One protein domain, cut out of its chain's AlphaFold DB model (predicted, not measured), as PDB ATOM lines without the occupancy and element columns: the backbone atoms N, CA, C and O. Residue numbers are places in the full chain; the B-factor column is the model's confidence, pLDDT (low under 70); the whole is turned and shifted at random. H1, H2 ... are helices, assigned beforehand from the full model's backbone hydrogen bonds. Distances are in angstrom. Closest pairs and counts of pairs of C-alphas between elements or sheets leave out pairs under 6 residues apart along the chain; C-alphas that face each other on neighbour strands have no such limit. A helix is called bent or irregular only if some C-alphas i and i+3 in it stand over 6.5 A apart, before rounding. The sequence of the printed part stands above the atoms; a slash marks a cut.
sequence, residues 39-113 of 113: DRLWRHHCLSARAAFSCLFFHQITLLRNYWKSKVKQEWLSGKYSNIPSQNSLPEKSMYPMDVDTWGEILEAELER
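What this domain is: This is residues 39 to 113 of the 113 residues of the protein "F-box only protein 48" of Chlamydotis macqueenii (Macqueen's bustard) (UniProt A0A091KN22). One long helix, H1, makes the length of a rod, and near its last residues the short helix H2 packs beside it, while the long link between the two loops out to one side. Residues 39 to 64 of H1 stick out as a free arm from this small head, and residues 83 to 88 of the link stand free too. The printed part has 75 residues with two named helices, H1 then H2, and no named strand; the class is all helix. The whole is extended, with a radius of gyration of the C-alphas of 20.4 A and spans of 66 by 27 by 16 A.

Where its parts are: H1 holds residues 39 to 77 and measures 56.7 A from C-alpha 39 at (10.940, -19.781, 31.678) to C-alpha 77 at (17.769, -38.403, -21.427). H2 holds residues 100 to 111 and measures 16.3 A, ending with C-alpha 111 at (14.346, -45.641, -29.089).

How they stand to each other: H1 and H2 touch through residues 73 to 77 of H1 and residues 106 to 110 of H2 alone. Their closest C-alphas, those of Leu 77 and Ile 106, are 6.1 A apart. The two helices run the same way at a shallow tilt of 32 degrees, only just short of steep. Neither helix is bent. In H1 and H2 every O i to N i+4 pair is within hydrogen-bond range.

The domain as a whole: The two C-alphas farthest apart, those of Asp 39 and Glu 112, are 66.7 A apart. Without the stretches that stand free, the body has 43 residues and spans 28 by 26 by 13 A. The link from H1 to H2, residues 78 to 99, is long. The printed part has no cut and ends at Arg 113, the chain's last residue. The mean pLDDT of the printed part is 79.3, and it is under 70 at residues 50 to 61 and residue 94.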
ATOM      1  N   ASP A  39      10.680 -18.479  32.310       80.44
ATOM      2  CA  ASP A  39      10.940 -19.781  31.678       80.44
ATOM      3  C   ASP A  39       9.950 -20.121  30.553       80.44
ATOM      4  O   ASP A  39      10.270 -20.877  29.629       80.44
ATOM      5  N   ARG A  40       8.712 -19.613  30.627       81.38
ATOM      6  CA  ARG A  40       7.670 -19.925  29.638       81.38
ATOM      7  C   ARG A  40       7.971 -19.246  28.310       81.38
ATOM      8  O   ARG A  40       7.787 -19.876  27.266       81.38
ATOM      9  N   LEU A  41       8.476 -18.019  28.375       82.00
ATOM     10  CA  LEU A  41       8.942 -17.253  27.230       82.00
ATOM     11  C   LEU A  41      10.056 -18.005  26.487       82.00
ATOM     12  O   LEU A  41       9.897 -18.363  25.319       82.00
ATOM     13  N   TRP A  42      11.126 -18.395  27.184       80.50
ATOM     14  CA  TRP A  42      12.231 -19.150  26.578       80.50
ATOM     15  C   TRP A  42      11.814 -20.521  26.050       80.50
ATOM     16  O   TRP A  42      12.249 -20.947  24.977       80.50
ATOM     17  N   ARG A  43      10.922 -21.220  26.761       81.25
ATOM     18  CA  ARG A  43      10.411 -22.523  26.325       81.25
ATOM     19  C   ARG A  43       9.655 -22.427  25.000       81.25
ATOM     20  O   ARG A  43       9.792 -23.330  24.174       81.25
ATOM     21  N   HIS A  44       8.895 -21.355  24.777       80.19
ATOM     22  CA  HIS A  44       8.208 -21.119  23.509       80.19
ATOM     23  C   HIS A  44       9.206 -20.946  22.352       80.19
ATOM     24  O   HIS A  44       9.100 -21.646  21.341       80.19
ATOM     25  N   HIS A  45      10.237 -20.114  22.530       78.69
ATOM     26  CA  HIS A  45      11.263 -19.894  21.503       78.69
ATOM     27  C   HIS A  45      12.089 -21.150  21.204       78.69
ATOM     28  O   HIS A  45      12.312 -21.469  20.036       78.69
ATOM     29  N   CYS A  46      12.468 -21.929  22.222       73.62
ATOM     30  CA  CYS A  46      13.174 -23.201  22.036       73.62
ATOM     31  C   CYS A  46      12.346 -24.223  21.239       73.62
ATOM     32  O   CYS A  46      12.876 -24.928  20.376       73.62
ATOM     33  N   LEU A  47      11.040 -24.311  21.504       74.44
ATOM     34  CA  LEU A  47      10.144 -25.199  20.760       74.44
ATOM     35  C   LEU A  47       9.979 -24.749  19.306       74.44
ATOM     36  O   LEU A  47      10.020 -25.595  18.410       74.44
ATOM     37  N   SER A  48       9.848 -23.443  19.078       72.19
ATOM     38  CA  SER A  48       9.714 -22.860  17.741       72.19
ATOM     39  C   SER A  48      10.990 -23.047  16.905       72.19
ATOM     40  O   SER A  48      10.932 -23.530  15.774       72.19
ATOM     41  N   ALA A  49      12.167 -22.806  17.495       70.19
ATOM     42  CA  ALA A  49      13.462 -23.043  16.852       70.19
ATOM     43  C   ALA A  49      13.675 -24.523  16.494       70.19
ATOM     44  O   ALA A  49      14.130 -24.848  15.396       70.19
ATOM     45  N   ARG A  50      13.291 -25.442  17.390       68.31
ATOM     46  CA  ARG A  50      13.363 -26.885  17.123       68.31
ATOM     47  C   ARG A  50      12.445 -27.297  15.970       68.31
ATOM     48  O   ARG A  50      12.872 -28.059  15.108       68.31
ATOM     49  N   ALA A  51      11.217 -26.781  15.933       61.06
ATOM     50  CA  ALA A  51      10.281 -27.044  14.842       61.06
ATOM     51  C   ALA A  51      10.807 -26.513  13.496       61.06
ATOM     52  O   ALA A  51      10.744 -27.222  12.492       61.06
ATOM     53  N   ALA A  52      11.397 -25.313  13.488       60.62
ATOM     54  CA  ALA A  52      12.023 -24.731  12.305       60.62
ATOM     55  C   ALA A  52      13.207 -25.576  11.805       60.62
ATOM     56  O   ALA A  52      13.257 -25.921  10.625       60.62
ATOM     57  N   PHE A  53      14.116 -25.984  12.698       59.19
ATOM     58  CA  PHE A  53      15.252 -26.843  12.345       59.19
ATOM     59  C   PHE A  53      14.799 -28.193  11.777       59.19
ATOM     60  O   PHE A  53      15.303 -28.638  10.747       59.19
ATOM     61  N   SER A  54      13.807 -28.833  12.407       55.28
ATOM     62  CA  SER A  54      13.228 -30.076  11.890       55.28
ATOM     63  C   SER A  54      12.617 -29.885  10.497       55.28
ATOM     64  O   SER A  54      12.878 -30.693   9.611       55.28
ATOM     65  N   CYS A  55      11.859 -28.809  10.272       56.16
ATOM     66  CA  CYS A  55      11.256 -28.509   8.970       56.16
ATOM     67  C   CYS A  55      12.316 -28.286   7.876       56.16
ATOM     68  O   CYS A  55      12.234 -28.889   6.804       56.16
ATOM     69  N   LEU A  56      13.356 -27.494   8.170       55.00
ATOM     70  CA  LEU A  56      14.486 -27.266   7.263       55.00
ATOM     71  C   LEU A  56      15.194 -28.575   6.903       55.00
ATOM     72  O   LEU A  56      15.464 -28.827   5.729       55.00
ATOM     73  N   PHE A  57      15.435 -29.440   7.888       60.81
ATOM     74  CA  PHE A  57      16.073 -30.736   7.674       60.81
ATOM     75  C   PHE A  57      15.224 -31.670   6.793       60.81
ATOM     76  O   PHE A  57      15.733 -32.261   5.838       60.81
ATOM     77  N   PHE A  58      13.914 -31.765   7.043       58.94
ATOM     78  CA  PHE A  58      12.998 -32.547   6.202       58.94
ATOM     79  C   PHE A  58      12.919 -32.017   4.766       58.94
ATOM     80  O   PHE A  58      12.911 -32.805   3.811       58.94
ATOM     81  N   HIS A  59      12.893 -30.695   4.599       61.94
ATOM     82  CA  HIS A  59      12.883 -30.075   3.280       61.94
ATOM     83  C   HIS A  59      14.205 -30.345   2.546       61.94
ATOM     84  O   HIS A  59      14.186 -30.765   1.391       61.94
ATOM     85  N   GLN A  60      15.347 -30.228   3.225       69.56
ATOM     86  CA  GLN A  60      16.656 -30.549   2.657       69.56
ATOM     87  C   GLN A  60      16.742 -32.013   2.194       69.56
ATOM     88  O   GLN A  60      17.210 -32.279   1.089       69.56
ATOM     89  N   ILE A  61      16.238 -32.966   2.987       68.06
ATOM     90  CA  ILE A  61      16.188 -34.385   2.594       68.06
ATOM     91  C   ILE A  61      15.311 -34.587   1.355       68.06
ATOM     92  O   ILE A  61      15.703 -35.298   0.428       68.06
ATOM     93  N   THR A  62      14.130 -33.970   1.325       72.56
ATOM     94  CA  THR A  62      13.197 -34.073   0.193       72.56
ATOM     95  C   THR A  62      13.798 -33.476  -1.080       72.56
ATOM     96  O   THR A  62      13.753 -34.110  -2.134       72.56
ATOM     97  N   LEU A  63      14.439 -32.307  -0.979       70.88
ATOM     98  CA  LEU A  63      15.147 -31.666  -2.087       70.88
ATOM     99  C   LEU A  63      16.269 -32.548  -2.621       70.88
ATOM    100  O   LEU A  63      16.352 -32.748  -3.827       70.88
ATOM    101  N   LEU A  64      17.099 -33.119  -1.744       74.12
ATOM    102  CA  LEU A  64      18.179 -34.013  -2.158       74.12
ATOM    103  C   LEU A  64      17.637 -35.264  -2.862       74.12
ATOM    104  O   LEU A  64      18.160 -35.647  -3.905       74.12
ATOM    105  N   ARG A  65      16.572 -35.884  -2.340       73.06
ATOM    106  CA  ARG A  65      15.938 -37.051  -2.981       73.06
ATOM    107  C   ARG A  65      15.404 -36.717  -4.373       73.06
ATOM    108  O   ARG A  65      15.706 -37.432  -5.326       73.06
ATOM    109  N   ASN A  66      14.675 -35.610  -4.497       80.19
ATOM    110  CA  ASN A  66      14.126 -35.163  -5.776       80.19
ATOM    111  C   ASN A  66      15.227 -34.749  -6.756       80.19
ATOM    112  O   ASN A  66      15.144 -35.065  -7.938       80.19
ATOM    113  N   TYR A  67      16.292 -34.110  -6.267       83.44
ATOM    114  CA  TYR A  67      17.456 -33.758  -7.071       83.44
ATOM    115  C   TYR A  67      18.109 -34.998  -7.685       83.44
ATOM    116  O   TYR A  67      18.377 -35.010  -8.883       83.44
ATOM    117  N   TRP A  68      18.319 -36.058  -6.897       80.38
ATOM    118  CA  TRP A  68      18.875 -37.312  -7.410       80.38
ATOM    119  C   TRP A  68      17.964 -37.970  -8.448       80.38
ATOM    120  O   TRP A  68      18.465 -38.364  -9.500       80.38
ATOM    121  N   LYS A  69      16.642 -38.019  -8.210       85.19
ATOM    122  CA  LYS A  69      15.671 -38.523  -9.199       85.19
ATOM    123  C   LYS A  69      15.789 -37.755 -10.521       85.19
ATOM    124  O   LYS A  69      15.982 -38.359 -11.574       85.19
ATOM    125  N   SER A  70      15.738 -36.424 -10.464       86.75
ATOM    126  CA  SER A  70      15.816 -35.566 -11.649       86.75
ATOM    127  C   SER A  70      17.162 -35.668 -12.362       86.75
ATOM    128  O   SER A  70      17.200 -35.709 -13.587       86.75
ATOM    129  N   LYS A  71      18.269 -35.744 -11.615       87.88
ATOM    130  CA  LYS A  71      19.613 -35.868 -12.184       87.88
ATOM    131  C   LYS A  71      19.784 -37.183 -12.940       87.88
ATOM    132  O   LYS A  71      20.245 -37.149 -14.074       87.88
ATOM    133  N   VAL A  72      19.373 -38.307 -12.349       88.06
ATOM    134  CA  VAL A  72      19.444 -39.618 -13.014       88.06
ATOM    135  C   VAL A  72      18.596 -39.607 -14.286       88.06
ATOM    136  O   VAL A  72      19.094 -39.993 -15.339       88.06
ATOM    137  N   LYS A  73      17.366 -39.071 -14.235       89.50
ATOM    138  CA  LYS A  73      16.509 -38.924 -15.425       89.50
ATOM    139  C   LYS A  73      17.204 -38.114 -16.523       89.50
ATOM    140  O   LYS A  73      17.225 -38.537 -17.670       89.50
ATOM    141  N   GLN A  74      17.800 -36.973 -16.177       89.75
ATOM    142  CA  GLN A  74      18.517 -36.126 -17.136       89.75
ATOM    143  C   GLN A  74      19.749 -36.812 -17.730       89.75
ATOM    144  O   GLN A  74      20.014 -36.658 -18.916       89.75
ATOM    145  N   GLU A  75      20.501 -37.587 -16.948       89.69
ATOM    146  CA  GLU A  75      21.661 -38.320 -17.462       89.69
ATOM    147  C   GLU A  75      21.241 -39.381 -18.488       89.69
ATOM    148  O   GLU A  75      21.851 -39.456 -19.557       89.69
ATOM    149  N   TRP A  76      20.153 -40.109 -18.226       89.81
ATOM    150  CA  TRP A  76      19.541 -41.009 -19.207       89.81
ATOM    151  C   TRP A  76      19.072 -40.262 -20.459       89.81
ATOM    152  O   TRP A  76      19.532 -40.567 -21.552       89.81
ATOM    153  N   LEU A  77      18.266 -39.208 -20.302       89.88
ATOM    154  CA  LEU A  77      17.769 -38.403 -21.427       89.88
ATOM    155  C   LEU A  77      18.869 -37.662 -22.198       89.88
ATOM    156  O   LEU A  77      18.656 -37.255 -23.333       89.88
ATOM    157  N   SER A  78      20.049 -37.463 -21.613       88.88
ATOM    158  CA  SER A  78      21.197 -36.888 -22.323       88.88
ATOM    159  C   SER A  78      21.888 -37.896 -23.248       88.88
ATOM    160  O   SER A  78      22.688 -37.500 -24.094       88.88
ATOM    161  N   GLY A  79      21.573 -39.188 -23.112       86.94
ATOM    162  CA  GLY A  79      22.246 -40.287 -23.799       86.94
ATOM    163  C   GLY A  79      23.595 -40.659 -23.178       86.94
ATOM    164  O   GLY A  79      24.400 -41.362 -23.788       86.94
ATOM    165  N   LYS A  80      23.874 -40.207 -21.943       85.75
ATOM    166  CA  LYS A  80      25.119 -40.521 -21.212       85.75
ATOM    167  C   LYS A  80      25.344 -42.029 -21.067       85.75
ATOM    168  O   LYS A  80      26.484 -42.471 -20.935       85.75
ATOM    169  N   TYR A  81      24.259 -42.799 -21.073       84.69
ATOM    170  CA  TYR A  81      24.257 -44.243 -20.874       84.69
ATOM    171  C   TYR A  81      23.930 -45.051 -22.138       84.69
ATOM    172  O   TYR A  81      23.885 -46.274 -22.059       84.69
ATOM    173  N   SER A  82      23.764 -44.405 -23.296       82.75
ATOM    174  CA  SER A  82      23.383 -45.082 -24.544       82.75
ATOM    175  C   SER A  82      24.477 -46.013 -25.082       82.75
ATOM    176  O   SER A  82      24.190 -47.043 -25.676       82.75
ATOM    177  N   ASN A  83      25.757 -45.687 -24.851       79.94
ATOM    178  CA  ASN A  83      26.900 -46.409 -25.426       79.94
ATOM    179  C   ASN A  83      27.918 -46.828 -24.364       79.94
ATOM    180  O   ASN A  83      29.086 -46.434 -24.395       79.94
ATOM    181  N   ILE A  84      27.472 -47.608 -23.384       80.62
ATOM    182  CA  ILE A  84      28.355 -48.088 -22.325       80.62
ATOM    183  C   ILE A  84      29.107 -49.332 -22.820       80.62
ATOM    184  O   ILE A  84      28.480 -50.356 -23.080       80.62
ATOM    185  N   PRO A  85      30.449 -49.294 -22.903       78.75
ATOM    186  CA  PRO A  85      31.232 -50.385 -23.480       78.75
ATOM    187  C   PRO A  85      31.265 -51.640 -22.596       78.75
ATOM    188  O   PRO A  85      31.555 -52.729 -23.082       78.75
ATOM    189  N   SER A  86      31.016 -51.505 -21.289       79.19
ATOM    190  CA  SER A  86      31.006 -52.631 -20.351       79.19
ATOM    191  C   SER A  86      30.204 -52.345 -19.079       79.19
ATOM    192  O   SER A  86      30.048 -51.197 -18.662       79.19
ATOM    193  N   GLN A  87      29.776 -53.392 -18.375       74.75
ATOM    194  CA  GLN A  87      29.112 -53.242 -17.075       74.75
ATOM    195  C   GLN A  87      29.972 -52.471 -16.055       74.75
ATOM    196  O   GLN A  87      29.441 -51.707 -15.258       74.75
ATOM    197  N   ASN A  88      31.300 -52.598 -16.121       77.56
ATOM    198  CA  ASN A  88      32.229 -51.924 -15.207       77.56
ATOM    199  C   ASN A  88      32.343 -50.408 -15.450       77.56
ATOM    200  O   ASN A  88      32.868 -49.691 -14.604       77.56
ATOM    201  N   SER A  89      31.869 -49.918 -16.599       74.69
ATOM    202  CA  SER A  89      31.804 -48.482 -16.908       74.69
ATOM    203  C   SER A  89      30.497 -47.815 -16.462       74.69
ATOM    204  O   SER A  89      30.367 -46.598 -16.586       74.69
ATOM    205  N   LEU A  90      29.540 -48.579 -15.919       77.00
ATOM    206  CA  LEU A  90      28.355 -48.012 -15.282       77.00
ATOM    207  C   LEU A  90      28.727 -47.416 -13.918       77.00
ATOM    208  O   LEU A  90      29.366 -48.090 -13.109       77.00
ATOM    209  N   PRO A  91      28.296 -46.183 -13.609       72.50
ATOM    210  CA  PRO A  91      28.398 -45.679 -12.252       72.50
ATOM    211  C   PRO A  91      27.520 -46.512 -11.309       72.50
ATOM    212  O   PRO A  91      26.426 -46.939 -11.672       72.50
ATOM    213  N   GLU A  92      27.971 -46.663 -10.065       74.81
ATOM    214  CA  GLU A  92      27.319 -47.471  -9.018       74.81
ATOM    215  C   GLU A  92      25.858 -47.057  -8.735       74.81
ATOM    216  O   GLU A  92      25.067 -47.834  -8.210       74.81
ATOM    217  N   LYS A  93      25.480 -45.825  -9.105       71.31
ATOM    218  CA  LYS A  93      24.134 -45.256  -8.931       71.31
ATOM    219  C   LYS A  93      23.545 -44.746 -10.252       71.31
ATOM    220  O   LYS A  93      23.085 -43.611 -10.323       71.31
ATOM    221  N   SER A  94      23.590 -45.567 -11.300       69.69
ATOM    222  CA  SER A  94      22.963 -45.285 -12.606       69.69
ATOM    223  C   SER A  94      21.437 -45.464 -12.613       69.69
ATOM    224  O   SER A  94      20.759 -44.964 -13.508       69.69
ATOM    225  N   MET A  95      20.884 -46.154 -11.610       76.25
ATOM    226  CA  MET A  95      19.447 -46.386 -11.456       76.25
ATOM    227  C   MET A  95      18.916 -45.747 -10.174       76.25
ATOM    228  O   MET A  95      19.562 -45.765  -9.125       76.25
ATOM    229  N   TYR A  96      17.700 -45.216 -10.255       80.62
ATOM    230  CA  TYR A  96      16.943 -44.698  -9.121       80.62
ATOM    231  C   TYR A  96      15.512 -45.244  -9.205       80.62
ATOM    232  O   TYR A  96      14.996 -45.368 -10.315       80.62
ATOM    233  N   PRO A  97      14.849 -45.582  -8.085       82.81
ATOM    234  CA  PRO A  97      13.452 -46.001  -8.122       82.81
ATOM    235  C   PRO A  97      12.575 -44.846  -8.627       82.81
ATOM    236  O   PRO A  97      12.377 -43.843  -7.940       82.81
ATOM    237  N   MET A  98      12.080 -44.979  -9.856       85.62
ATOM    238  CA  MET A  98      11.139 -44.060 -10.498       85.62
ATOM    239  C   MET A  98       9.869 -44.818 -10.875       85.62
ATOM    240  O   MET A  98       9.868 -46.047 -10.952       85.62
ATOM    241  N   ASP A  99       8.789 -44.074 -11.069       89.31
ATOM    242  CA  ASP A  99       7.522 -44.588 -11.577       89.31
ATOM    243  C   ASP A  99       7.648 -45.106 -13.019       89.31
ATOM    244  O   ASP A  99       8.586 -44.767 -13.746       89.31
ATOM    245  N   VAL A 100       6.700 -45.966 -13.397       90.12
ATOM    246  CA  VAL A 100       6.669 -46.639 -14.703       90.12
ATOM    247  C   VAL A 100       6.603 -45.623 -15.840       90.12
ATOM    248  O   VAL A 100       7.323 -45.789 -16.820       90.12
ATOM    249  N   ASP A 101       5.821 -44.554 -15.680       93.06
ATOM    250  CA  ASP A 101       5.670 -43.507 -16.695       93.06
ATOM    251  C   ASP A 101       7.008 -42.804 -16.965       93.06
ATOM    252  O   ASP A 101       7.438 -42.694 -18.110       93.06
ATOM    253  N   THR A 102       7.743 -42.433 -15.909       90.12
ATOM    254  CA  THR A 102       9.070 -41.811 -16.041       90.12
ATOM    255  C   THR A 102      10.080 -42.718 -16.753       90.12
ATOM    256  O   THR A 102      10.897 -42.228 -17.533       90.12
ATOM    257  N   TRP A 103      10.057 -44.028 -16.488       91.38
ATOM    258  CA  TRP A 103      10.902 -44.981 -17.218       91.38
ATOM    259  C   TRP A 103      10.447 -45.172 -18.667       91.38
ATOM    260  O   TRP A 103      11.299 -45.331 -19.537       91.38
ATOM    261  N   GLY A 104       9.139 -45.119 -18.928       91.94
ATOM    262  CA  GLY A 104       8.566 -45.143 -20.273       91.94
ATOM    263  C   GLY A 104       9.066 -43.981 -21.129       91.94
ATOM    264  O   GLY A 104       9.566 -44.217 -22.222       91.94
ATOM    265  N   GLU A 105       9.049 -42.758 -20.590       92.38
ATOM    266  CA  GLU A 105       9.588 -41.569 -21.270       92.38
ATOM    267  C   GLU A 105      11.082 -41.713 -21.609       92.38
ATOM    268  O   GLU A 105      11.522 -41.336 -22.692       92.38
ATOM    269  N   ILE A 106      11.883 -42.251 -20.678       91.31
ATOM    270  CA  ILE A 106      13.316 -42.487 -20.912       91.31
ATOM    271  C   ILE A 106      13.520 -43.519 -22.024       91.31
ATOM    272  O   ILE A 106      14.379 -43.326 -22.881       91.31
ATOM    273  N   LEU A 107      12.752 -44.612 -22.001       89.88
ATOM    274  CA  LEU A 107      12.848 -45.674 -22.997       89.88
ATOM    275  C   LEU A 107      12.458 -45.172 -24.390       89.88
ATOM    276  O   LEU A 107      13.153 -45.471 -25.353       89.88
ATOM    277  N   GLU A 108      11.377 -44.404 -24.494       93.06
ATOM    278  CA  GLU A 108      10.930 -43.810 -25.755       93.06
ATOM    279  C   GLU A 108      11.997 -42.867 -26.329       93.06
ATOM    280  O   GLU A 108      12.401 -43.025 -27.478       93.06
ATOM    281  N   ALA A 109      12.564 -41.990 -25.494       91.88
ATOM    282  CA  ALA A 109      13.651 -41.099 -25.897       91.88
ATOM    283  C   ALA A 109      14.936 -41.834 -26.326       91.88
ATOM    284  O   ALA A 109      15.735 -41.277 -27.079       91.88
ATOM    285  N   GLU A 110      15.169 -43.053 -25.833       89.44
ATOM    286  CA  GLU A 110      16.297 -43.891 -26.255       89.44
ATOM    287  C   GLU A 110      16.013 -44.600 -27.587       89.44
ATOM    288  O   GLU A 110      16.917 -44.756 -28.401       89.44
ATOM    289  N   LEU A 111      14.763 -45.003 -27.834       89.62
ATOM    290  CA  LEU A 111      14.346 -45.641 -29.089       89.62
ATOM    291  C   LEU A 111      14.315 -44.666 -30.275       89.62
ATOM    292  O   LEU A 111      14.528 -45.091 -31.409       89.62
ATOM    293  N   GLU A 112      14.038 -43.385 -30.030       90.12
ATOM    294  CA  GLU A 112      14.007 -42.331 -31.057       90.12
ATOM    295  C   GLU A 112      15.395 -41.791 -31.454       90.12
ATOM    296  O   GLU A 112      15.488 -40.941 -32.345       90.12
ATOM    297  N   ARG A 113      16.462 -42.232 -30.782       85.31
ATOM    298  CA  ARG A 113      17.802 -41.637 -30.872       85.31
ATOM    299  C   ARG A 113      18.664 -42.178 -32.016       85.31
ATOM    300  O   ARG A 113      18.536 -43.365 -32.386       85.31
TER     301      ARG A 113